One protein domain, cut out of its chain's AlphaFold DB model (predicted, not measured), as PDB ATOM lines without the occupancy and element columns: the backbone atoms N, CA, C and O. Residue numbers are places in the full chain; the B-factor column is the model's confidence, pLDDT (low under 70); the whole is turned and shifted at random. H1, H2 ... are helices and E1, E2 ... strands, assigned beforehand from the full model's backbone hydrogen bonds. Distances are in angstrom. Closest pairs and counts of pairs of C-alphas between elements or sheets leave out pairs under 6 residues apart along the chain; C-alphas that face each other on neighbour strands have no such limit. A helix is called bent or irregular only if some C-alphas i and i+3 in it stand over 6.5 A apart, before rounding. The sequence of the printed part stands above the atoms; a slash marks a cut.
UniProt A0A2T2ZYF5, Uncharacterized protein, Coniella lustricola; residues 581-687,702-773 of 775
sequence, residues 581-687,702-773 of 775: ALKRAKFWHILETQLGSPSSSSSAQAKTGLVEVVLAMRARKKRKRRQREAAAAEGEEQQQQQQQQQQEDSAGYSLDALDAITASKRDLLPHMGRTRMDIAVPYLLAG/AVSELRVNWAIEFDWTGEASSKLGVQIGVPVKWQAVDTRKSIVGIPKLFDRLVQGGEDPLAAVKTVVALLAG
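This is residues 581 to 687 and 702 to 773 of the 775 residues of an uncharacterized protein of Coniella lustricola (UniProt A0A2T2ZYF5). A three-stranded antiparallel sheet, E1 - E2 - E3, has H1 and H7 side by side over one face, two layers with the other face bare of named helices, and H6 beside the strands on the helix face. The long helix H2 crosses H7 and the end of H1 and runs on past the body; after a turn, H3 folds back beside H2 with a gap between, an open arm, while H4 packs on H1 and H5 lies beyond the sheet after E3. The printed part has 179 residues, with seven named helices and three named strands in the order H1 H2 H3 H4 E1 E2 E3 H5 H6 H7; the class is mixed, helices and strands. It is compact, with a radius of gyration of the C-alphas of 17.9 A, and spans 50 by 45 by 35 A.

In the sheet, the inner strand E2, residues 704 to 714, is antiparallel to the edge strands E1, residues 676 to 681, and E3, residues 720 to 729. N 679 and O 706 are 2.8 A apart, and in the hairpin of E2 and E3, N 709 and O 725 are 2.9 A apart, both within hydrogen-bond range. H1, residues 581 to 595, is over E1 and E2 at a height over the sheet of 9.7 A. H7, residues 760 to 771, is on the same face, over E2, at 9.0 A. H6, residues 747 to 754, is on that face too, over none of the strands, and forms a helical hairpin with H7, at a steep tilt of 39 degrees, opposite ways; the C-alphas of Val 754 and Pro 760, their closest, are 6.1 A apart. H2, residues 603 to 630, touches H7 with its residues 613 to 618 alone, about perpendicular at 82 degrees; the closest C-alphas, of Val 614 and Ala 769, are 4.7 A apart. H4, residues 665 to 671, touches H1, the closest C-alphas, of Ala 585 and His 671, being 4.6 A apart; H4 is irregular, but only just, with C-alphas 667 and 670 6.6 A apart. H3, residues 636 to 651, touches no helix but is near H2, and H5, residues 732 to 737, touches no helix. In H1, H2, H5 and H7 every O i to N i+4 pair is within hydrogen-bond range; in H3 it is 8 of 12, in H6 3 of 4, and in H4 1 of 3, beside 1 of 4 O i to N i+3 pairs.

E2 is 32.7 A long and E3 29.0 A, from first to last C-alpha. H2 is 40.4 A, H3 23.4 A, H1 20.2 A and H7 16.7 A. H1 begins at C-alpha 581 (201.527, 84.402, 150.817), and H7 ends at C-alpha 771 (218.148, 103.177, 162.094).

The two C-alphas farthest apart, of Gly 687 and Thr 717, are 56.4 A apart. Residues 688 to 701 are not printed, and C-alphas 687 and 702 are 14.4 A apart across this cut. The link from H3 to H4, residues 652 to 664, is long. Residues 632 to 637 and 736 to 742 stand free. The mean pLDDT of the printed part is 77.4; 52 residues are under 70, among them residues 596 to 608 and 630 to 662.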
ATOM      1  N   ALA A 581     200.912  83.664 151.917       92.81
ATOM      2  CA  ALA A 581     201.527  84.402 150.817       92.81
ATOM      3  C   ALA A 581     200.730  85.660 150.439       92.81
ATOM      4  O   ALA A 581     201.340  86.689 150.164       92.81
ATOM      5  N   LEU A 582     199.393  85.634 150.505       91.44
ATOM      6  CA  LEU A 582     198.553  86.816 150.286       91.44
ATOM      7  C   LEU A 582     198.725  87.857 151.406       91.44
ATOM      8  O   LEU A 582     198.895  89.042 151.106       91.44
ATOM      9  N   LYS A 583     198.765  87.439 152.683       91.06
ATOM     10  CA  LYS A 583     199.093  88.354 153.798       91.06
ATOM     11  C   LYS A 583     200.508  88.938 153.649       91.06
ATOM     12  O   LYS A 583     200.682  90.146 153.810       91.06
ATOM     13  N   ARG A 584     201.494  88.122 153.254       91.56
ATOM     14  CA  ARG A 584     202.866  88.559 152.927       91.56
ATOM     15  C   ARG A 584     202.902  89.553 151.758       91.56
ATOM     16  O   ARG A 584     203.584  90.569 151.849       91.56
ATOM     17  N   ALA A 585     202.158  89.300 150.682       92.06
ATOM     18  CA  ALA A 585     202.127  90.162 149.503       92.06
ATOM     19  C   ALA A 585     201.547  91.547 149.824       92.06
ATOM     20  O   ALA A 585     202.140  92.566 149.467       92.06
ATOM     21  N   LYS A 586     200.441  91.591 150.579       90.56
ATOM     22  CA  LYS A 586     199.870  92.842 151.096       90.56
ATOM     23  C   LYS A 586     200.846  93.576 152.026       90.56
ATOM     24  O   LYS A 586     200.980  94.791 151.931       90.56
ATOM     25  N   PHE A 587     201.564  92.854 152.889       91.56
ATOM     26  CA  PHE A 587     202.576  93.427 153.783       91.56
ATOM     27  C   PHE A 587     203.734  94.077 153.016       91.56
ATOM     28  O   PHE A 587     204.118  95.199 153.342       91.56
ATOM     29  N   TRP A 588     204.237  93.436 151.953       91.44
ATOM     30  CA  TRP A 588     205.238  94.049 151.075       91.44
ATOM     31  C   TRP A 588     204.708  95.287 150.353       91.44
ATOM     32  O   TRP A 588     205.406  96.295 150.340       91.44
ATOM     33  N   HIS A 589     203.472  95.266 149.847       89.69
ATOM     34  CA  HIS A 589     202.870  96.436 149.198       89.69
ATOM     35  C   HIS A 589     202.776  97.647 150.149       89.69
ATOM     36  O   HIS A 589     203.096  98.777 149.779       89.69
ATOM     37  N   ILE A 590     202.396  97.416 151.410       87.94
ATOM     38  CA  ILE A 590     202.314  98.468 152.438       87.94
ATOM     39  C   ILE A 590     203.709  98.970 152.836       87.94
ATOM     40  O   ILE A 590     203.897 100.166 153.048       87.94
ATOM     41  N   LEU A 591     204.706  98.085 152.916       87.81
ATOM     42  CA  LEU A 591     206.093  98.490 153.147       87.81
ATOM     43  C   LEU A 591     206.668  99.281 151.961       87.81
ATOM     44  O   LEU A 591     207.376 100.256 152.186       87.81
ATOM     45  N   GLU A 592     206.344  98.926 150.717       86.62
ATOM     46  CA  GLU A 592     206.850  99.618 149.523       86.62
ATOM     47  C   GLU A 592     206.199 100.996 149.336       86.62
ATOM     48  O   GLU A 592     206.885 101.960 149.011       86.62
ATOM     49  N   THR A 593     204.906 101.125 149.646       83.81
ATOM     50  CA  THR A 593     204.189 102.413 149.610       83.81
ATOM     51  C   THR A 593     204.555 103.356 150.762       83.81
ATOM     52  O   THR A 593     204.536 104.569 150.569       83.81
ATOM     53  N   GLN A 594     204.906 102.844 151.950       81.50
ATOM     54  CA  GLN A 594     205.179 103.677 153.138       81.50
ATOM     55  C   GLN A 594     206.672 103.895 153.434       81.50
ATOM     56  O   GLN A 594     207.022 104.846 154.130       81.50
ATOM     57  N   LEU A 595     207.550 103.008 152.956       74.38
ATOM     58  CA  LEU A 595     208.992 102.982 153.247       74.38
ATOM     59  C   LEU A 595     209.822 102.673 151.983       74.38
ATOM     60  O   LEU A 595     210.901 102.089 152.076       74.38
ATOM     61  N   GLY A 596     209.291 103.005 150.802       65.81
ATOM     62  CA  GLY A 596     209.835 102.605 149.503       65.81
ATOM     63  C   GLY A 596     211.313 102.945 149.291       65.81
ATOM     64  O   GLY A 596     211.823 103.969 149.749       65.81
ATOM     65  N   SER A 597     212.010 102.081 148.551       55.31
ATOM     66  CA  SER A 597     213.401 102.326 148.166       55.31
ATOM     67  C   SER A 597     213.505 103.572 147.269       55.31
ATOM     68  O   SER A 597     212.721 103.706 146.325       55.31
ATOM     69  N   PRO A 598     214.513 104.449 147.448       51.09
ATOM     70  CA  PRO A 598     214.737 105.592 146.564       51.09
ATOM     71  C   PRO A 598     215.129 105.189 145.129       51.09
ATOM     72  O   PRO A 598     215.255 106.061 144.274       51.09
ATOM     73  N   SER A 599     215.324 103.894 144.850       42.84
ATOM     74  CA  SER A 599     215.646 103.358 143.521       42.84
ATOM     75  C   SER A 599     214.439 103.178 142.588       42.84
ATOM     76  O   SER A 599     214.642 102.972 141.395       42.84
ATOM     77  N   SER A 600     213.201 103.217 143.092       47.97
ATOM     78  CA  SER A 600     211.981 102.973 142.301       47.97
ATOM     79  C   SER A 600     211.131 104.239 142.149       47.97
ATOM     80  O   SER A 600     210.256 104.508 142.967       47.97
ATOM     81  N   SER A 601     211.429 105.000 141.089       42.81
ATOM     82  CA  SER A 601     210.585 105.986 140.372       42.81
ATOM     83  C   SER A 601     209.871 107.143 141.106       42.81
ATOM     84  O   SER A 601     209.465 108.078 140.422       42.81
ATOM     85  N   SER A 602     209.768 107.191 142.439       47.25
ATOM     86  CA  SER A 602     209.174 108.329 143.179       47.25
ATOM     87  C   SER A 602     209.989 108.741 144.416       47.25
ATOM     88  O   SER A 602     209.450 109.069 145.474       47.25
ATOM     89  N   SER A 603     211.320 108.756 144.284       51.47
ATOM     90  CA  SER A 603     212.282 108.901 145.395       51.47
ATOM     91  C   SER A 603     212.049 110.096 146.334       51.47
ATOM     92  O   SER A 603     212.367 109.995 147.518       51.47
ATOM     93  N   ALA A 604     211.449 111.193 145.859       54.31
ATOM     94  CA  ALA A 604     211.019 112.309 146.702       54.31
ATOM     95  C   ALA A 604     209.863 111.920 147.647       54.31
ATOM     96  O   ALA A 604     209.982 112.081 148.858       54.31
ATOM     97  N   GLN A 605     208.773 111.351 147.117       55.75
ATOM     98  CA  GLN A 605     207.624 110.899 147.913       55.75
ATOM     99  C   GLN A 605     208.011 109.766 148.871       55.75
ATOM    100  O   GLN A 605     207.603 109.784 150.029       55.75
ATOM    101  N   ALA A 606     208.857 108.832 148.428       58.88
ATOM    102  CA  ALA A 606     209.361 107.749 149.270       58.88
ATOM    103  C   ALA A 606     210.226 108.264 150.441       58.88
ATOM    104  O   ALA A 606     210.036 107.835 151.581       58.88
ATOM    105  N   LYS A 607     211.117 109.246 150.200       63.06
ATOM    106  CA  LYS A 607     211.860 109.931 151.277       63.06
ATOM    107  C   LYS A 607     210.907 110.674 152.232       63.06
ATOM    108  O   LYS A 607     211.102 110.589 153.443       63.06
ATOM    109  N   THR A 608     209.852 111.328 151.734       68.31
ATOM    110  CA  THR A 608     208.835 111.991 152.575       68.31
ATOM    111  C   THR A 608     208.064 111.002 153.454       68.31
ATOM    112  O   THR A 608     207.994 111.209 154.663       68.31
ATOM    113  N   GLY A 609     207.546 109.902 152.891       71.69
ATOM    114  CA  GLY A 609     206.807 108.878 153.644       71.69
ATOM    115  C   GLY A 609     207.661 108.205 154.722       71.69
ATOM    116  O   GLY A 609     207.218 108.038 155.859       71.69
ATOM    117  N   LEU A 610     208.935 107.929 154.418       76.50
ATOM    118  CA  LEU A 610     209.910 107.469 155.406       76.50
ATOM    119  C   LEU A 610     210.054 108.467 156.568       76.50
ATOM    120  O   LEU A 610     209.957 108.070 157.730       76.50
ATOM    121  N   VAL A 611     210.270 109.753 156.274       78.12
ATOM    122  CA  VAL A 611     210.402 110.808 157.297       78.12
ATOM    123  C   VAL A 611     209.125 110.926 158.135       78.12
ATOM    124  O   VAL A 611     209.210 110.978 159.364       78.12
ATOM    125  N   GLU A 612     207.948 110.893 157.510       81.06
ATOM    126  CA  GLU A 612     206.653 110.939 158.193       81.06
ATOM    127  C   GLU A 612     206.468 109.754 159.151       81.06
ATOM    128  O   GLU A 612     206.184 109.956 160.333       81.06
ATOM    129  N   VAL A 613     206.715 108.520 158.696       81.88
ATOM    130  CA  VAL A 613     206.637 107.318 159.544       81.88
ATOM    131  C   VAL A 613     207.617 107.407 160.717       81.88
ATOM    132  O   VAL A 613     207.266 107.076 161.855       81.88
ATOM    133  N   VAL A 614     208.837 107.891 160.481       82.50
ATOM    134  CA  VAL A 614     209.850 108.073 161.529       82.50
ATOM    135  C   VAL A 614     209.409 109.127 162.561       82.50
ATOM    136  O   VAL A 614     209.561 108.899 163.768       82.50
ATOM    137  N   LEU A 615     208.809 110.240 162.129       81.38
ATOM    138  CA  LEU A 615     208.246 111.273 163.007       81.38
ATOM    139  C   LEU A 615     207.029 110.758 163.795       81.38
ATOM    140  O   LEU A 615     206.979 110.922 165.019       81.38
ATOM    141  N   ALA A 616     206.093 110.068 163.141       82.44
ATOM    142  CA  ALA A 616     204.901 109.493 163.762       82.44
ATOM    143  C   ALA A 616     205.260 108.461 164.845       82.44
ATOM    144  O   ALA A 616     204.749 108.516 165.969       82.44
ATOM    145  N   MET A 617     206.221 107.570 164.575       83.06
ATOM    146  CA  MET A 617     206.697 106.590 165.562       83.06
ATOM    147  C   MET A 617     207.410 107.253 166.754       83.06
ATOM    148  O   MET A 617     207.306 106.771 167.889       83.06
ATOM    149  N   ARG A 618     208.072 108.401 166.550       79.62
ATOM    150  CA  ARG A 618     208.650 109.217 167.637       79.62
ATOM    151  C   ARG A 618     207.575 109.924 168.458       79.62
ATOM    152  O   ARG A 618     207.656 109.900 169.688       79.62
ATOM    153  N   ALA A 619     206.537 110.464 167.821       80.44
ATOM    154  CA  ALA A 619     205.372 111.022 168.506       80.44
ATOM    155  C   ALA A 619     204.658 109.957 169.362       80.44
ATOM    156  O   ALA A 619     204.441 110.180 170.555       80.44
ATOM    157  N   ARG A 620     204.416 108.755 168.811       79.12
ATOM    158  CA  ARG A 620     203.866 107.583 169.523       79.12
ATOM    159  C   ARG A 620     204.723 107.201 170.737       79.12
ATOM    160  O   ARG A 620     204.195 107.048 171.839       79.12
ATOM    161  N   LYS A 621     206.053 107.141 170.591       79.12
ATOM    162  CA  LYS A 621     206.997 106.876 171.699       79.12
ATOM    163  C   LYS A 621     206.965 107.971 172.782       79.12
ATOM    164  O   LYS A 621     206.994 107.649 173.970       79.12
ATOM    165  N   LYS A 622     206.860 109.248 172.395       77.94
ATOM    166  CA  LYS A 622     206.755 110.404 173.308       77.94
ATOM    167  C   LYS A 622     205.416 110.420 174.063       77.94
ATOM    168  O   LYS A 622     205.420 110.649 175.273       77.94
ATOM    169  N   ARG A 623     204.298 110.099 173.393       77.06
ATOM    170  CA  ARG A 623     202.964 109.916 174.002       77.06
ATOM    171  C   ARG A 623     202.967 108.746 174.988       77.06
ATOM    172  O   ARG A 623     202.628 108.958 176.144       77.06
ATOM    173  N   LYS A 624     203.478 107.570 174.596       77.06
ATOM    174  CA  LYS A 624     203.564 106.380 175.468       77.06
ATOM    175  C   LYS A 624     204.448 106.595 176.704       77.06
ATOM    176  O   LYS A 624     204.138 106.078 177.774       77.06
ATOM    177  N   ARG A 625     205.523 107.392 176.593       75.38
ATOM    178  CA  ARG A 625     206.317 107.823 177.758       75.38
ATOM    179  C   ARG A 625     205.486 108.702 178.702       75.38
ATOM    180  O   ARG A 625     205.375 108.354 179.872       75.38
ATOM    181  N   ARG A 626     204.858 109.766 178.187       76.56
ATOM    182  CA  ARG A 626     203.998 110.666 178.980       76.56
ATOM    183  C   ARG A 626     202.821 109.936 179.631       76.56
ATOM    184  O   ARG A 626     202.538 110.184 180.792       76.56
ATOM    185  N   GLN A 627     202.187 108.996 178.930       69.38
ATOM    186  CA  GLN A 627     201.123 108.145 179.479       69.38
ATOM    187  C   GLN A 627     201.629 107.257 180.621       69.38
ATOM    188  O   GLN A 627     200.939 107.113 181.620       69.38
ATOM    189  N   ARG A 628     202.849 106.707 180.535       72.88
ATOM    190  CA  ARG A 628     203.449 105.946 181.646       72.88
ATOM    191  C   ARG A 628     203.829 106.831 182.839       72.88
ATOM    192  O   ARG A 628     203.802 106.357 183.968       72.88
ATOM    193  N   GLU A 629     204.192 108.086 182.592       73.50
ATOM    194  CA  GLU A 629     204.474 109.082 183.634       73.50
ATOM    195  C   GLU A 629     203.168 109.581 184.298       73.50
ATOM    196  O   GLU A 629     203.135 109.731 185.514       73.50
ATOM    197  N   ALA A 630     202.070 109.727 183.543       68.44
ATOM    198  CA  ALA A 630     200.746 110.117 184.049       68.44
ATOM    199  C   ALA A 630     199.985 108.971 184.746       68.44
ATOM    200  O   ALA A 630     199.413 109.170 185.811       68.44
ATOM    201  N   ALA A 631     200.041 107.740 184.225       66.38
ATOM    202  CA  ALA A 631     199.437 106.559 184.860       66.38
ATOM    203  C   ALA A 631     200.151 106.119 186.158       66.38
ATOM    204  O   ALA A 631     199.705 105.190 186.825       66.38
ATOM    205  N   ALA A 632     201.261 106.775 186.518       67.19
ATOM    206  CA  ALA A 632     201.896 106.676 187.833       67.19
ATOM    207  C   ALA A 632     201.429 107.772 188.819       67.19
ATOM    208  O   ALA A 632     201.843 107.755 189.976       67.19
ATOM    209  N   ALA A 633     200.594 108.714 188.366       68.19
ATOM    210  CA  ALA A 633     200.064 109.838 189.140       68.19
ATOM    211  C   ALA A 633     198.523 109.848 189.236       68.19
ATOM    212  O   ALA A 633     197.986 110.432 190.174       68.19
ATOM    213  N   GLU A 634     197.814 109.204 188.301       57.44
ATOM    214  CA  GLU A 634     196.348 109.254 188.188       57.44
ATOM    215  C   GLU A 634     195.682 107.863 188.240       57.44
ATOM    216  O   GLU A 634     196.261 106.844 187.851       57.44
ATOM    217  N   GLY A 635     194.454 107.834 188.772       58.84
ATOM    218  CA  GLY A 635     193.743 106.621 189.193       58.84
ATOM    219  C   GLY A 635     193.218 105.706 188.078       58.84
ATOM    220  O   GLY A 635     193.195 106.042 186.893       58.84
ATOM    221  N   GLU A 636     192.764 104.521 188.493       56.22
ATOM    222  CA  GLU A 636     192.466 103.364 187.631       56.22
ATOM    223  C   GLU A 636     191.386 103.615 186.562       56.22
ATOM    224  O   GLU A 636     191.431 103.017 185.486       56.22
ATOM    225  N   GLU A 637     190.442 104.527 186.808       53.28
ATOM    226  CA  GLU A 637     189.324 104.817 185.896       53.28
ATOM    227  C   GLU A 637     189.799 105.379 184.545       53.28
ATOM    228  O   GLU A 637     189.352 104.933 183.484       53.28
ATOM    229  N   GLN A 638     190.788 106.280 184.553       54.69
ATOM    230  CA  GLN A 638     191.379 106.800 183.315       54.69
ATOM    231  C   GLN A 638     192.186 105.743 182.551       54.69
ATOM    232  O   GLN A 638     192.295 105.809 181.323       54.69
ATOM    233  N   GLN A 639     192.728 104.737 183.243       55.28
ATOM    234  CA  GLN A 639     193.534 103.693 182.607       55.28
ATOM    235  C   GLN A 639     192.700 102.813 181.663       55.28
ATOM    236  O   GLN A 639     193.266 102.192 180.763       55.28
ATOM    237  N   GLN A 640     191.371 102.771 181.819       55.97
ATOM    238  CA  GLN A 640     190.476 102.030 180.924       55.97
ATOM    239  C   GLN A 640     190.241 102.782 179.603       55.97
ATOM    240  O   GLN A 640     190.432 102.207 178.530       55.97
ATOM    241  N   GLN A 641     189.943 104.085 179.657       56.59
ATOM    242  CA  GLN A 641     189.795 104.922 178.456       56.59
ATOM    243  C   GLN A 641     191.119 105.027 177.672       56.59
ATOM    244  O   GLN A 641     191.145 104.913 176.446       56.59
ATOM    245  N   GLN A 642     192.253 105.139 178.376       56.06
ATOM    246  CA  GLN A 642     193.581 105.145 177.750       56.06
ATOM    247  C   GLN A 642     193.989 103.785 177.147       56.06
ATOM    248  O   GLN A 642     194.888 103.747 176.303       56.06
ATOM    249  N   GLN A 643     193.358 102.671 177.541       56.16
ATOM    250  CA  GLN A 643     193.548 101.366 176.891       56.16
ATOM    251  C   GLN A 643     192.749 101.247 175.586       56.16
ATOM    252  O   GLN A 643     193.273 100.684 174.628       56.16
ATOM    253  N   GLN A 644     191.544 101.820 175.515       52.78
ATOM    254  CA  GLN A 644     190.722 101.818 174.295       52.78
ATOM    255  C   GLN A 644     191.402 102.597 173.157       52.78
ATOM    256  O   GLN A 644     191.644 102.026 172.096       52.78
ATOM    257  N   GLN A 645     191.873 103.825 173.414       54.06
ATOM    258  CA  GLN A 645     192.631 104.598 172.412       54.06
ATOM    259  C   GLN A 645     193.907 103.881 171.928       54.06
ATOM    260  O   GLN A 645     194.286 103.997 170.766       54.06
ATOM    261  N   GLN A 646     194.578 103.115 172.798       52.38
ATOM    262  CA  GLN A 646     195.754 102.324 172.409       52.38
ATOM    263  C   GLN A 646     195.410 101.101 171.545       52.38
ATOM    264  O   GLN A 646     196.295 100.601 170.850       52.38
ATOM    265  N   GLN A 647     194.163 100.621 171.573       50.25
ATOM    266  CA  GLN A 647     193.679  99.608 170.636       50.25
ATOM    267  C   GLN A 647     193.339 100.240 169.284       50.25
ATOM    268  O   GLN A 647     193.772  99.710 168.266       50.25
ATOM    269  N   GLU A 648     192.675 101.398 169.257       50.00
ATOM    270  CA  GLU A 648     192.347 102.135 168.023       50.00
ATOM    271  C   GLU A 648     193.611 102.548 167.243       50.00
ATOM    272  O   GLU A 648     193.765 102.170 166.080       50.00
ATOM    273  N   ASP A 649     194.587 103.182 167.912       49.12
ATOM    274  CA  ASP A 649     195.908 103.536 167.350       49.12
ATOM    275  C   ASP A 649     196.731 102.316 166.870       49.12
ATOM    276  O   ASP A 649     197.764 102.474 166.212       49.12
ATOM    277  N   SER A 650     196.328 101.094 167.238       48.06
ATOM    278  CA  SER A 650     196.975  99.844 166.824       48.06
ATOM    279  C   SER A 650     196.156  99.044 165.807       48.06
ATOM    280  O   SER A 650     196.730  98.203 165.115       48.06
ATOM    281  N   ALA A 651     194.847  99.289 165.690       47.62
ATOM    282  CA  ALA A 651     193.958  98.545 164.801       47.62
ATOM    283  C   ALA A 651     194.309  98.812 163.331       47.62
ATOM    284  O   ALA A 651     194.444  97.871 162.553       47.62
ATOM    285  N   GLY A 652     194.581 100.078 162.986       49.84
ATOM    286  CA  GLY A 652     194.989 100.514 161.642       49.84
ATOM    287  C   GLY A 652     196.340  99.974 161.144       49.84
ATOM    288  O   GLY A 652     196.748 100.300 160.033       49.84
ATOM    289  N   TYR A 653     197.039  99.158 161.942       52.31
ATOM    290  CA  TYR A 653     198.299  98.510 161.567       52.31
ATOM    291  C   TYR A 653     198.307  96.989 161.788       52.31
ATOM    292  O   TYR A 653     199.348  96.384 161.581       52.31
ATOM    293  N   SER A 654     197.195  96.380 162.217       62.97
ATOM    294  CA  SER A 654     197.118  94.943 162.530       62.97
ATOM    295  C   SER A 654     197.198  94.051 161.284       62.97
ATOM    296  O   SER A 654     196.594  94.368 160.259       62.97
ATOM    297  N   LEU A 655     197.815  92.871 161.398       61.12
ATOM    298  CA  LEU A 655     197.828  91.816 160.372       61.12
ATOM    299  C   LEU A 655     196.434  91.366 159.887       61.12
ATOM    300  O   LEU A 655     196.312  90.792 158.802       61.12
ATOM    301  N   ASP A 656     195.388  91.629 160.668       60.28
ATOM    302  CA  ASP A 656     193.994  91.381 160.281       60.28
ATOM    303  C   ASP A 656     193.359  92.593 159.576       60.28
ATOM    304  O   ASP A 656     192.490  92.426 158.726       60.28
ATOM    305  N   ALA A 657     193.857  93.812 159.815       62.16
ATOM    306  CA  ALA A 657     193.498  94.983 159.014       62.16
ATOM    307  C   ALA A 657     194.089  94.911 157.593       62.16
ATOM    308  O   ALA A 657     193.506  95.466 156.664       62.16
ATOM    309  N   LEU A 658     195.180  94.156 157.384       67.00
ATOM    310  CA  LEU A 658     195.633  93.821 156.031       67.00
ATOM    311  C   LEU A 658     194.566  93.048 155.241       67.00
ATOM    312  O   LEU A 658     194.440  93.270 154.038       67.00
ATOM    313  N   ASP A 659     193.750  92.191 155.863       63.88
ATOM    314  CA  ASP A 659     192.729  91.438 155.119       63.88
ATOM    315  C   ASP A 659     191.664  92.361 154.507       63.88
ATOM    316  O   ASP A 659     191.242  92.113 153.377       63.88
ATOM    317  N   ALA A 660     191.355  93.488 155.159       64.75
ATOM    318  CA  ALA A 660     190.448  94.519 154.648       64.75
ATOM    319  C   ALA A 660     191.009  95.345 153.467       64.75
ATOM    320  O   ALA A 660     190.243  96.014 152.778       64.75
ATOM    321  N   ILE A 661     192.321  95.313 153.201       69.06
ATOM    322  CA  ILE A 661     192.935  96.110 152.124       69.06
ATOM    323  C   ILE A 661     192.665  95.477 150.750       69.06
ATOM    324  O   ILE A 661     193.158  94.388 150.435       69.06
ATOM    325  N   THR A 662     191.923  96.195 149.908       67.12
ATOM    326  CA  THR A 662     191.574  95.841 148.523       67.12
ATOM    327  C   THR A 662     192.664  96.255 147.522       67.12
ATOM    328  O   THR A 662     192.419  97.030 146.602       67.12
ATOM    329  N   ALA A 663     193.885  95.744 147.705       73.69
ATOM    330  CA  ALA A 663     194.981  95.928 146.745       73.69
ATOM    331  C   ALA A 663     194.701  95.191 145.419       73.69
ATOM    332  O   ALA A 663     194.101  94.109 145.418       73.69
ATOM    333  N   SER A 664     195.144  95.747 144.288       82.19
ATOM    334  CA  SER A 664     194.892  95.157 142.973       82.19
ATOM    335  C   SER A 664     195.744  93.913 142.737       82.19
ATOM    336  O   SER A 664     196.846  93.754 143.268       82.19
ATOM    337  N   LYS A 665     195.280  93.042 141.833       85.12
ATOM    338  CA  LYS A 665     196.065  91.904 141.336       85.12
ATOM    339  C   LYS A 665     197.441  92.342 140.817       85.12
ATOM    340  O   LYS A 665     198.417  91.630 141.032       85.12
ATOM    341  N   ARG A 666     197.509  93.494 140.134       85.44
ATOM    342  CA  ARG A 666     198.758  94.045 139.576       85.44
ATOM    343  C   ARG A 666     199.781  94.388 140.663       85.44
ATOM    344  O   ARG A 666     200.971  94.220 140.423       85.44
ATOM    345  N   ASP A 667     199.314  94.783 141.844       86.88
ATOM    346  CA  ASP A 667     200.155  95.247 142.950       86.88
ATOM    347  C   ASP A 667     200.624  94.071 143.824       86.88
ATOM    348  O   ASP A 667     201.738  94.067 144.338       86.88
ATOM    349  N   LEU A 668     199.783  93.040 143.972       89.00
ATOM    350  CA  LEU A 668     200.080  91.859 144.790       89.00
ATOM    351  C   LEU A 668     200.927  90.803 144.065       89.00
ATOM    352  O   LEU A 668     201.752  90.142 144.698       89.00
ATOM    353  N   LEU A 669     200.746  90.628 142.752       88.88
ATOM    354  CA  LEU A 669     201.422  89.577 141.980       88.88
ATOM    355  C   LEU A 669     202.967  89.661 142.041       88.88
ATOM    356  O   LEU A 669     203.581  88.621 142.285       88.88
ATOM    357  N   PRO A 670     203.619  90.844 141.950       89.06
ATOM    358  CA  PRO A 670     205.071  90.983 142.137       89.06
ATOM    359  C   PRO A 670     205.581  90.616 143.542       89.06
ATOM    360  O   PRO A 670     206.790  90.548 143.767       89.06
ATOM    361  N   HIS A 671     204.685  90.429 144.514       90.25
ATOM    362  CA  HIS A 671     205.027  90.217 145.917       90.25
ATOM    363  C   HIS A 671     204.703  88.806 146.438       90.25
ATOM    364  O   HIS A 671     205.255  88.421 147.469       90.25
ATOM    365  N   MET A 672     203.878  88.013 145.739       89.81
ATOM    366  CA  MET A 672     203.470  86.660 146.170       89.81
ATOM    367  C   MET A 672     204.669  85.747 146.490       89.81
ATOM    368  O   MET A 672     204.738  85.167 147.576       89.81
ATOM    369  N   GLY A 673     205.646  85.678 145.579       88.25
ATOM    370  CA  GLY A 673     206.877  84.885 145.730       88.25
ATOM    371  C   GLY A 673     208.037  85.623 146.410       88.25
ATOM    372  O   GLY A 673     209.150  85.104 146.481       88.25
ATOM    373  N   ARG A 674     207.827  86.856 146.893       90.62
ATOM    374  CA  ARG A 674     208.892  87.671 147.494       90.62
ATOM    375  C   ARG A 674     209.139  87.203 148.930       90.62
ATOM    376  O   ARG A 674     208.363  87.499 149.829       90.62
ATOM    377  N   THR A 675     210.238  86.493 149.165       92.50
ATOM    378  CA  THR A 675     210.641  86.037 150.514       92.50
ATOM    379  C   THR A 675     211.476  87.066 151.284       92.50
ATOM    380  O   THR A 675     211.668  86.922 152.491       92.50
ATOM    381  N   ARG A 676     211.968  88.117 150.614       92.50
ATOM    382  CA  ARG A 676     212.761  89.198 151.219       92.50
ATOM    383  C   ARG A 676     212.530  90.553 150.552       92.50
ATOM    384  O   ARG A 676     212.340  90.629 149.335       92.50
ATOM    385  N   MET A 677     212.609  91.614 151.341       90.81
ATOM    386  CA  MET A 677     212.509  92.997 150.889       90.81
ATOM    387  C   MET A 677     213.592  93.852 151.543       90.81
ATOM    388  O   MET A 677     213.790  93.788 152.756       90.81
ATOM    389  N   ASP A 678     214.257  94.666 150.727       90.19
ATOM    390  CA  ASP A 678     215.393  95.488 151.130       90.19
ATOM    391  C   ASP A 678     214.980  96.963 151.105       90.19
ATOM    392  O   ASP A 678     214.490  97.465 150.093       90.19
ATOM    393  N   ILE A 679     215.137  97.637 152.243       87.75
ATOM    394  CA  ILE A 679     214.705  99.014 152.492       87.75
ATOM    395  C   ILE A 679     215.950  99.860 152.765       87.75
ATOM    396  O   ILE A 679     216.688  99.607 153.718       87.75
ATOM    397  N   ALA A 680     216.189 100.878 151.941       84.19
ATOM    398  CA  ALA A 680     217.275 101.828 152.151       84.19
ATOM    399  C   ALA A 680     216.835 102.927 153.129       84.19
ATOM    400  O   ALA A 680     215.964 103.735 152.818       84.19
ATOM    401  N   VAL A 681     217.460 102.971 154.306       82.75
ATOM    402  CA  VAL A 681     217.206 103.965 155.354       82.75
ATOM    403  C   VAL A 681     218.330 105.015 155.329       82.75
ATOM    404  O   VAL A 681     219.401 104.767 155.893       82.75
ATOM    405  N   PRO A 682     218.149 106.178 154.667       78.62
ATOM    406  CA  PRO A 682     219.040 107.323 154.834       78.62
ATOM    407  C   PRO A 682     219.061 107.818 156.287       78.62
ATOM    408  O   PRO A 682     218.083 107.701 157.028       78.62
ATOM    409  N   TYR A 683     220.196 108.387 156.684       72.06
ATOM    410  CA  TYR A 683     220.413 108.965 158.007       72.06
ATOM    411  C   TYR A 683     219.872 110.400 158.056       72.06
ATOM    412  O   TYR A 683     220.299 111.246 157.275       72.06
ATOM    413  N   LEU A 684     218.928 110.674 158.957       65.56
ATOM    414  CA  LEU A 684     218.101 111.887 158.954       65.56
ATOM    415  C   LEU A 684     218.640 113.022 159.849       65.56
ATOM    416  O   LEU A 684     217.840 113.736 160.447       65.56
ATOM    417  N   LEU A 685     219.964 113.193 159.960       57.88
ATOM    418  CA  LEU A 685     220.548 114.334 160.691       57.88
ATOM    419  C   LEU A 685     220.064 115.665 160.095       57.88
ATOM    420  O   LEU A 685     220.222 115.901 158.894       57.88
ATOM    421  N   ALA A 686     219.527 116.557 160.926       45.75
ATOM    422  CA  ALA A 686     219.127 117.884 160.485       45.75
ATOM    423  C   ALA A 686     220.357 118.798 160.357       45.75
ATOM    424  O   ALA A 686     221.141 118.957 161.290       45.75
ATOM    425  N   GLY A 687     220.517 119.437 159.194       43.03
ATOM    426  CA  GLY A 687     221.539 120.471 159.000       43.03
ATOM    427  C   GLY A 687     221.973 120.689 157.553       43.03
ATOM    428  O   GLY A 687     222.244 121.820 157.170       43.03
ATOM    429  N   ALA A 702     225.181 108.271 153.864       63.22
ATOM    430  CA  ALA A 702     225.368 107.215 154.867       63.22
ATOM    431  C   ALA A 702     224.099 106.362 155.067       63.22
ATOM    432  O   ALA A 702     223.514 106.322 156.148       63.22
ATOM    433  N   VAL A 703     223.668 105.697 153.997       76.38
ATOM    434  CA  VAL A 703     222.497 104.819 153.951       76.38
ATOM    435  C   VAL A 703     222.764 103.537 154.741       76.38
ATOM    436  O   VAL A 703     223.804 102.896 154.582       76.38
ATOM    437  N   SER A 704     221.802 103.145 155.576       81.88
ATOM    438  CA  SER A 704     221.729 101.808 156.174       81.88
ATOM    439  C   SER A 704     220.721 100.949 155.412       81.88
ATOM    440  O   SER A 704     219.600 101.382 155.164       81.88
ATOM    441  N   GLU A 705     221.089  99.722 155.062       87.12
ATOM    442  CA  GLU A 705     220.194  98.749 154.427       87.12
ATOM    443  C   GLU A 705     219.447  97.945 155.501       87.12
ATOM    444  O   GLU A 705     220.062  97.379 156.407       87.12
ATOM    445  N   LEU A 706     218.123  97.858 155.399       89.75
ATOM    446  CA  LEU A 706     217.267  97.026 156.240       89.75
ATOM    447  C   LEU A 706     216.626  95.929 155.383       89.75
ATOM    448  O   LEU A 706     215.721  96.203 154.602       89.75
ATOM    449  N   ARG A 707     217.066  94.682 155.558       92.31
ATOM    450  CA  ARG A 707     216.506  93.503 154.886       92.31
ATOM    451  C   ARG A 707     215.488  92.819 155.793       92.31
ATOM    452  O   ARG A 707     215.848  92.256 156.829       92.31
ATOM    453  N   VAL A 708     214.221  92.844 155.401       93.44
ATOM    454  CA  VAL A 708     213.133  92.110 156.061       93.44
ATOM    455  C   VAL A 708     212.924  90.794 155.310       93.44
ATOM    456  O   VAL A 708     212.720  90.797 154.101       93.44
ATOM    457  N   ASN A 709     212.978  89.665 156.016       94.19
ATOM    458  CA  ASN A 709     212.828  88.319 155.456       94.19
ATOM    459  C   ASN A 709     211.536  87.678 155.987       94.19
ATOM    460  O   ASN A 709     211.356  87.626 157.201       94.19
ATOM    461  N   TRP A 710     210.680  87.150 155.111       94.75
ATOM    462  CA  TRP A 710     209.468  86.393 155.454       94.75
ATOM    463  C   TRP A 710     209.431  85.089 154.649       94.75
ATOM    464  O   TRP A 710     208.985  85.063 153.497       94.75
ATOM    465  N   ALA A 711     209.858  83.997 155.282       93.12
ATOM    466  CA  ALA A 711     209.753  82.643 154.738       93.12
ATOM    467  C   ALA A 711     208.475  81.937 155.224       93.12
ATOM    468  O   ALA A 711     207.992  82.213 156.328       93.12
ATOM    469  N   ILE A 712     207.953  81.020 154.412       94.31
ATOM    470  CA  ILE A 712     206.875  80.090 154.763       94.31
ATOM    471  C   ILE A 712     207.469  78.677 154.849       94.31
ATOM    472  O   ILE A 712     208.149  78.229 153.930       94.31
ATOM    473  N   GLU A 713     207.224  77.971 155.954       92.88
ATOM    474  CA  GLU A 713     207.669  76.588 156.175       92.88
ATOM    475  C   GLU A 713     206.498  75.687 156.580       92.88
ATOM    476  O   GLU A 713     205.720  76.036 157.470       92.88
ATOM    477  N   PHE A 714     206.418  74.498 155.979       92.06
ATOM    478  CA  PHE A 714     205.354  73.521 156.228       92.06
ATOM    479  C   PHE A 714     205.742  72.484 157.277       92.06
ATOM    480  O   PHE A 714     206.841  71.917 157.243       92.06
ATOM    481  N   ASP A 715     204.803  72.195 158.174       90.12
ATOM    482  CA  ASP A 715     204.899  71.081 159.115       90.12
ATOM    483  C   ASP A 715     204.528  69.729 158.440       90.12
ATOM    484  O   ASP A 715     204.428  69.628 157.217       90.12
ATOM    485  N   TRP A 716     204.364  68.646 159.208       83.00
ATOM    486  CA  TRP A 716     203.986  67.329 158.668       83.00
ATOM    487  C   TRP A 716     202.485  67.191 158.345       83.00
ATOM    488  O   TRP A 716     202.108  66.233 157.669       83.00
ATOM    489  N   THR A 717     201.641  68.123 158.802       86.25
ATOM    490  CA  THR A 717     200.212  68.234 158.455       86.25
ATOM    491  C   THR A 717     199.950  69.182 157.278       86.25
ATOM    492  O   THR A 717     198.818  69.285 156.812       86.25
ATOM    493  N   GLY A 718     200.984  69.866 156.777       85.56
ATOM    494  CA  GLY A 718     200.838  70.908 155.760       85.56
ATOM    495  C   GLY A 718     200.350  72.250 156.318       85.56
ATOM    496  O   GLY A 718     199.962  73.112 155.535       85.56
ATOM    497  N   GLU A 719     200.368  72.449 157.642       90.94
ATOM    498  CA  GLU A 719     200.109  73.756 158.256       90.94
ATOM    499  C   GLU A 719     201.279  74.708 157.940       90.94
ATOM    500  O   GLU A 719     202.453  74.353 158.104       90.94
ATOM    501  N   ALA A 720     200.964  75.909 157.444       92.62
ATOM    502  CA  ALA A 720     201.956  76.886 157.003       92.62
ATOM    503  C   ALA A 720     202.423  77.773 158.168       92.62
ATOM    504  O   ALA A 720     201.724  78.688 158.605       92.62
ATOM    505  N   SER A 721     203.647  77.549 158.642       91.44
ATOM    506  CA  SER A 721     204.289  78.412 159.636       91.44
ATOM    507  C   SER A 721     205.024  79.577 158.964       91.44
ATOM    508  O   SER A 721     205.796  79.388 158.022       91.44
ATOM    509  N   SER A 722     204.808  80.802 159.446       91.88
ATOM    510  CA  SER A 722     205.510  81.995 158.967       91.88
ATOM    511  C   SER A 722     206.736  82.305 159.829       91.88
ATOM    512  O   SER A 722     206.672  82.335 161.060       91.88
ATOM    513  N   LYS A 723     207.873  82.573 159.182       91.62
ATOM    514  CA  LYS A 723     209.103  83.037 159.836       91.62
ATOM    515  C   LYS A 723     209.492  84.401 159.294       91.62
ATOM    516  O   LYS A 723     210.159  84.514 158.264       91.62
ATOM    517  N   LEU A 724     209.062  85.427 160.020       92.19
ATOM    518  CA  LEU A 724     209.448  86.814 159.805       92.19
ATOM    519  C   LEU A 724     210.692  87.147 160.640       92.19
ATOM    520  O   LEU A 724     210.748  86.829 161.826       92.19
ATOM    521  N   GLY A 725     211.674  87.812 160.038       92.19
ATOM    522  CA  GLY A 725     212.904  88.234 160.703       92.19
ATOM    523  C   GLY A 725     213.589  89.393 159.983       92.19
ATOM    524  O   GLY A 725     213.246  89.737 158.853       92.19
ATOM    525  N   VAL A 726     214.573  90.003 160.644       93.44
ATOM    526  CA  VAL A 726     215.221  91.241 160.184       93.44
ATOM    527  C   VAL A 726     216.746  91.108 160.169       93.44
ATOM    528  O   VAL A 726     217.354  90.603 161.111       93.44
ATOM    529  N   GLN A 727     217.370  91.601 159.102       91.75
ATOM    530  CA  GLN A 727     218.814  91.726 158.900       91.75
ATOM    531  C   GLN A 727     219.154  93.177 158.534       91.75
ATOM    532  O   GLN A 727     218.315  93.893 157.994       91.75
ATOM    533  N   ILE A 728     220.371  93.636 158.848       90.19
ATOM    534  CA  ILE A 728     220.734  95.052 158.702       90.19
ATOM    535  C   ILE A 728     222.163  95.194 158.170       90.19
ATOM    536  O   ILE A 728     223.116  94.749 158.813       90.19
ATOM    537  N   GLY A 729     222.303  95.839 157.015       85.38
ATOM    538  CA  GLY A 729     223.567  96.278 156.435       85.38
ATOM    539  C   GLY A 729     223.876  97.713 156.853       85.38
ATOM    540  O   GLY A 729     223.525  98.658 156.154       85.38
ATOM    541  N   VAL A 730     224.536  97.890 157.999       84.75
ATOM    542  CA  VAL A 730     224.999  99.215 158.454       84.75
ATOM    543  C   VAL A 730     226.460  99.436 158.029       84.75
ATOM    544  O   VAL A 730     227.274  98.534 158.261       84.75
ATOM    545  N   PRO A 731     226.840 100.613 157.487       82.19
ATOM    546  CA  PRO A 731     228.225 100.931 157.140       82.19
ATOM    547  C   PRO A 731     229.232 100.630 158.262       82.19
ATOM    548  O   PRO A 731     229.031 100.997 159.421       82.19
ATOM    549  N   VAL A 732     230.370 100.017 157.908       78.69
ATOM    550  CA  VAL A 732     231.416  99.547 158.849       78.69
ATOM    551  C   VAL A 732     231.868 100.639 159.832       78.69
ATOM    552  O   VAL A 732     232.131 100.360 161.001       78.69
ATOM    553  N   LYS A 733     231.889 101.903 159.389       81.69
ATOM    554  CA  LYS A 733     232.235 103.071 160.218       81.69
ATOM    555  C   LYS A 733     231.313 103.228 161.438       81.69
ATOM    556  O   LYS A 733     231.800 103.577 162.505       81.69
ATOM    557  N   TRP A 734     230.015 102.937 161.319       79.44
ATOM    558  CA  TRP A 734     229.082 102.988 162.455       79.44
ATOM    559  C   TRP A 734     229.240 101.770 163.371       79.44
ATOM    560  O   TRP A 734     229.178 101.915 164.587       79.44
ATOM    561  N   GLN A 735     229.523 100.585 162.814       80.00
ATOM    562  CA  GLN A 735     229.801  99.382 163.614       80.00
ATOM    563  C   GLN A 735     231.047  99.557 164.503       80.00
ATOM    564  O   GLN A 735     231.084  99.041 165.617       80.00
ATOM    565  N   ALA A 736     232.038 100.331 164.047       80.00
ATOM    566  CA  ALA A 736     233.207 100.713 164.843       80.00
ATOM    567  C   ALA A 736     232.893 101.741 165.954       80.00
ATOM    568  O   ALA A 736     233.580 101.765 166.974       80.00
ATOM    569  N   VAL A 737     231.859 102.574 165.779       81.94
ATOM    570  CA  VAL A 737     231.404 103.575 166.768       81.94
ATOM    571  C   VAL A 737     230.421 102.974 167.789       81.94
ATOM    572  O   VAL A 737     230.350 103.444 168.927       81.94
ATOM    573  N   ASP A 738     229.712 101.898 167.438       81.00
ATOM    574  CA  ASP A 738     228.785 101.159 168.309       81.00
ATOM    575  C   ASP A 738     229.509 100.316 169.380       81.00
ATOM    576  O   ASP A 738     229.423  99.087 169.453       81.00
ATOM    577  N   THR A 739     230.185 101.012 170.295       77.31
ATOM    578  CA  THR A 739     230.830 100.460 171.501       77.31
ATOM    579  C   THR A 739     229.897  99.604 172.367       77.31
ATOM    580  O   THR A 739     230.366  98.773 173.146       77.31
ATOM    581  N   ARG A 740     228.573  99.779 172.234       79.44
ATOM    582  CA  ARG A 740     227.539  99.046 172.978       79.44
ATOM    583  C   ARG A 740     227.026  97.798 172.251       79.44
ATOM    584  O   ARG A 740     226.252  97.053 172.850       79.44
ATOM    585  N   LYS A 741     227.444  97.553 171.000       81.62
ATOM    586  CA  LYS A 741     226.947  96.473 170.118       81.62
ATOM    587  C   LYS A 741     225.417  96.480 169.979       81.62
ATOM    588  O   LYS A 741     224.781  95.436 169.829       81.62
ATOM    589  N   SER A 742     224.831  97.673 170.060       82.12
ATOM    590  CA  SER A 742     223.399  97.928 169.955       82.12
ATOM    591  C   SER A 742     222.833  97.540 168.587       82.12
ATOM    592  O   SER A 742     221.777  96.914 168.547       82.12
ATOM    593  N   ILE A 743     223.569  97.789 167.496       83.25
ATOM    594  CA  ILE A 743     223.203  97.451 166.110       83.25
ATOM    595  C   ILE A 743     223.055  95.931 165.954       83.25
ATOM    596  O   ILE A 743     222.046  95.437 165.452       83.25
ATOM    597  N   VAL A 744     224.020  95.173 166.487       84.75
ATOM    598  CA  VAL A 744     224.009  93.695 166.511       84.75
ATOM    599  C   VAL A 744     222.840  93.148 167.351       84.75
ATOM    600  O   VAL A 744     222.411  92.006 167.178       84.75
ATOM    601  N   GLY A 745     222.294  93.961 168.258       86.62
ATOM    602  CA  GLY A 745     221.125  93.638 169.067       86.62
ATOM    603  C   GLY A 745     219.771  93.849 168.380       86.62
ATOM    604  O   GLY A 745     218.782  93.333 168.900       86.62
ATOM    605  N   ILE A 746     219.694  94.566 167.249       89.50
ATOM    606  CA  ILE A 746     218.410  94.992 166.658       89.50
ATOM    607  C   ILE A 746     217.557  93.823 166.123       89.50
ATOM    608  O   ILE A 746     216.365  93.822 166.427       89.50
ATOM    609  N   PRO A 747     218.088  92.786 165.436       91.50
ATOM    610  CA  PRO A 747     217.284  91.609 165.072       91.50
ATOM    611  C   PRO A 747     216.627  90.965 166.302       91.50
ATOM    612  O   PRO A 747     215.414  90.810 166.369       91.50
ATOM    613  N   LYS A 748     217.410  90.776 167.372       91.00
ATOM    614  CA  LYS A 748     216.927  90.275 168.669       91.00
ATOM    615  C   LYS A 748     216.013  91.256 169.407       91.00
ATOM    616  O   LYS A 748     215.507  90.911 170.473       91.00
ATOM    617  N   LEU A 749     215.878  92.502 168.959       89.94
ATOM    618  CA  LEU A 749     214.889  93.459 169.458       89.94
ATOM    619  C   LEU A 749     213.591  93.305 168.665       89.94
ATOM    620  O   LEU A 749     212.548  93.177 169.293       89.94
ATOM    621  N   PHE A 750     213.668  93.217 167.335       92.44
ATOM    622  CA  PHE A 750     212.533  92.913 166.460       92.44
ATOM    623  C   PHE A 750     211.820  91.619 166.884       92.44
ATOM    624  O   PHE A 750     210.621  91.655 167.162       92.44
ATOM    625  N   ASP A 751     212.570  90.526 167.077       91.81
ATOM    626  CA  ASP A 751     212.037  89.242 167.557       91.81
ATOM    627  C   ASP A 751     211.231  89.406 168.863       91.81
ATOM    628  O   ASP A 751     210.186  88.787 169.046       91.81
ATOM    629  N   ARG A 752     211.703  90.273 169.772       91.75
ATOM    630  CA  ARG A 752     211.068  90.553 171.072       91.75
ATOM    631  C   ARG A 752     209.890  91.525 170.998       91.75
ATOM    632  O   ARG A 752     209.081  91.512 171.920       91.75
ATOM    633  N   LEU A 753     209.773  92.343 169.952       89.38
ATOM    634  CA  LEU A 753     208.571  93.148 169.709       89.38
ATOM    635  C   LEU A 753     207.438  92.258 169.194       89.38
ATOM    636  O   LEU A 753     206.356  92.262 169.777       89.38
ATOM    637  N   VAL A 754     207.725  91.414 168.197       89.31
ATOM    638  CA  VAL A 754     206.744  90.474 167.630       89.31
ATOM    639  C   VAL A 754     206.316  89.430 168.674       89.31
ATOM    640  O   VAL A 754     205.125  89.239 168.901       89.31
ATOM    641  N   GLN A 755     207.256  88.832 169.420       87.69
ATOM    642  CA  GLN A 755     206.928  87.957 170.564       87.69
ATOM    643  C   GLN A 755     206.245  88.703 171.725       87.69
ATOM    644  O   GLN A 755     205.581  88.081 172.552       87.69
ATOM    645  N   GLY A 756     206.410  90.026 171.801       84.38
ATOM    646  CA  GLY A 756     205.736  90.899 172.763       84.38
ATOM    647  C   GLY A 756     204.299  91.266 172.378       84.38
ATOM    648  O   GLY A 756     203.634  91.945 173.158       84.38
ATOM    649  N   GLY A 757     203.820  90.832 171.206       83.12
ATOM    650  CA  GLY A 757     202.487  91.150 170.694       83.12
ATOM    651  C   GLY A 757     202.367  92.529 170.037       83.12
ATOM    652  O   GLY A 757     201.251  93.018 169.889       83.12
ATOM    653  N   GLU A 758     203.477  93.173 169.658       82.75
ATOM    654  CA  GLU A 758     203.427  94.299 168.717       82.75
ATOM    655  C   GLU A 758     203.388  93.768 167.278       82.75
ATOM    656  O   GLU A 758     204.099  92.822 166.935       82.75
ATOM    657  N   ASP A 759     202.539  94.371 166.441       86.62
ATOM    658  CA  ASP A 759     202.324  93.919 165.068       86.62
ATOM    659  C   ASP A 759     203.627  93.939 164.232       86.62
ATOM    660  O   ASP A 759     204.378  94.917 164.319       86.62
ATOM    661  N   PRO A 760     203.892  92.919 163.389       88.31
ATOM    662  CA  PRO A 760     204.957  92.906 162.384       88.31
ATOM    663  C   PRO A 760     205.271  94.234 161.678       88.31
ATOM    664  O   PRO A 760     206.437  94.630 161.602       88.31
ATOM    665  N   LEU A 761     204.259  94.941 161.172       87.50
ATOM    666  CA  LEU A 761     204.410  96.198 160.441       87.50
ATOM    667  C   LEU A 761     204.835  97.327 161.384       87.50
ATOM    668  O   LEU A 761     205.751  98.091 161.070       87.50
ATOM    669  N   ALA A 762     204.227  97.404 162.570       87.50
ATOM    670  CA  ALA A 762     204.639  98.342 163.610       87.50
ATOM    671  C   ALA A 762     206.081  98.061 164.075       87.50
ATOM    672  O   ALA A 762     206.878  98.994 164.200       87.50
ATOM    673  N   ALA A 763     206.453  96.790 164.244       90.12
ATOM    674  CA  ALA A 763     207.795  96.367 164.620       90.12
ATOM    675  C   ALA A 763     208.843  96.768 163.564       90.12
ATOM    676  O   ALA A 763     209.849  97.379 163.934       90.12
ATOM    677  N   VAL A 764     208.599  96.547 162.261       90.56
ATOM    678  CA  VAL A 764     209.493  97.040 161.187       90.56
ATOM    679  C   VAL A 764     209.623  98.567 161.246       90.56
ATOM    680  O   VAL A 764     210.741  99.086 161.242       90.56
ATOM    681  N   LYS A 765     208.512  99.299 161.408       88.44
ATOM    682  CA  LYS A 765     208.528 100.768 161.547       88.44
ATOM    683  C   LYS A 765     209.329 101.248 162.765       88.44
ATOM    684  O   LYS A 765     210.019 102.263 162.663       88.44
ATOM    685  N   THR A 766     209.310 100.536 163.901       88.38
ATOM    686  CA  THR A 766     210.188 100.885 165.041       88.38
ATOM    687  C   THR A 766     211.667 100.718 164.693       88.38
ATOM    688  O   THR A 766     212.465 101.580 165.055       88.38
ATOM    689  N   VAL A 767     212.036  99.649 163.977       89.00
ATOM    690  CA  VAL A 767     213.424  99.377 163.579       89.00
ATOM    691  C   VAL A 767     213.923 100.443 162.608       89.00
ATOM    692  O   VAL A 767     215.002 100.993 162.820       89.00
ATOM    693  N   VAL A 768     213.116 100.820 161.613       88.19
ATOM    694  CA  VAL A 768     213.428 101.935 160.706       88.19
ATOM    695  C   VAL A 768     213.618 103.246 161.476       88.19
ATOM    696  O   VAL A 768     214.629 103.921 161.298       88.19
ATOM    697  N   ALA A 769     212.714 103.581 162.403       85.81
ATOM    698  CA  ALA A 769     212.811 104.804 163.206       85.81
ATOM    699  C   ALA A 769     213.994 104.833 164.196       85.81
ATOM    700  O   ALA A 769     214.350 105.918 164.675       85.81
ATOM    701  N   LEU A 770     214.602 103.676 164.491       86.31
ATOM    702  CA  LEU A 770     215.875 103.552 165.209       86.31
ATOM    703  C   LEU A 770     217.085 103.707 164.272       86.31
ATOM    704  O   LEU A 770     218.032 104.397 164.639       86.31
ATOM    705  N   LEU A 771     217.055 103.107 163.076       84.06
ATOM    706  CA  LEU A 771     218.148 103.177 162.094       84.06
ATOM    707  C   LEU A 771     218.305 104.562 161.455       84.06
ATOM    708  O   LEU A 771     219.428 104.994 161.212       84.06
ATOM    709  N   ALA A 772     217.198 105.274 161.239       80.50
ATOM    710  CA  ALA A 772     217.193 106.604 160.634       80.50
ATOM    711  C   ALA A 772     217.909 107.681 161.477       80.50
ATOM    712  O   ALA A 772     218.261 108.728 160.946       80.50
ATOM    713  N   GLY A 773     218.146 107.436 162.774       71.62
ATOM    714  CA  GLY A 773     218.876 108.357 163.653       71.62
ATOM    715  C   GLY A 773     218.074 109.567 164.141       71.62
ATOM    716  O   GLY A 773     217.055 109.944 163.559       71.62
TER     717      GLY A 773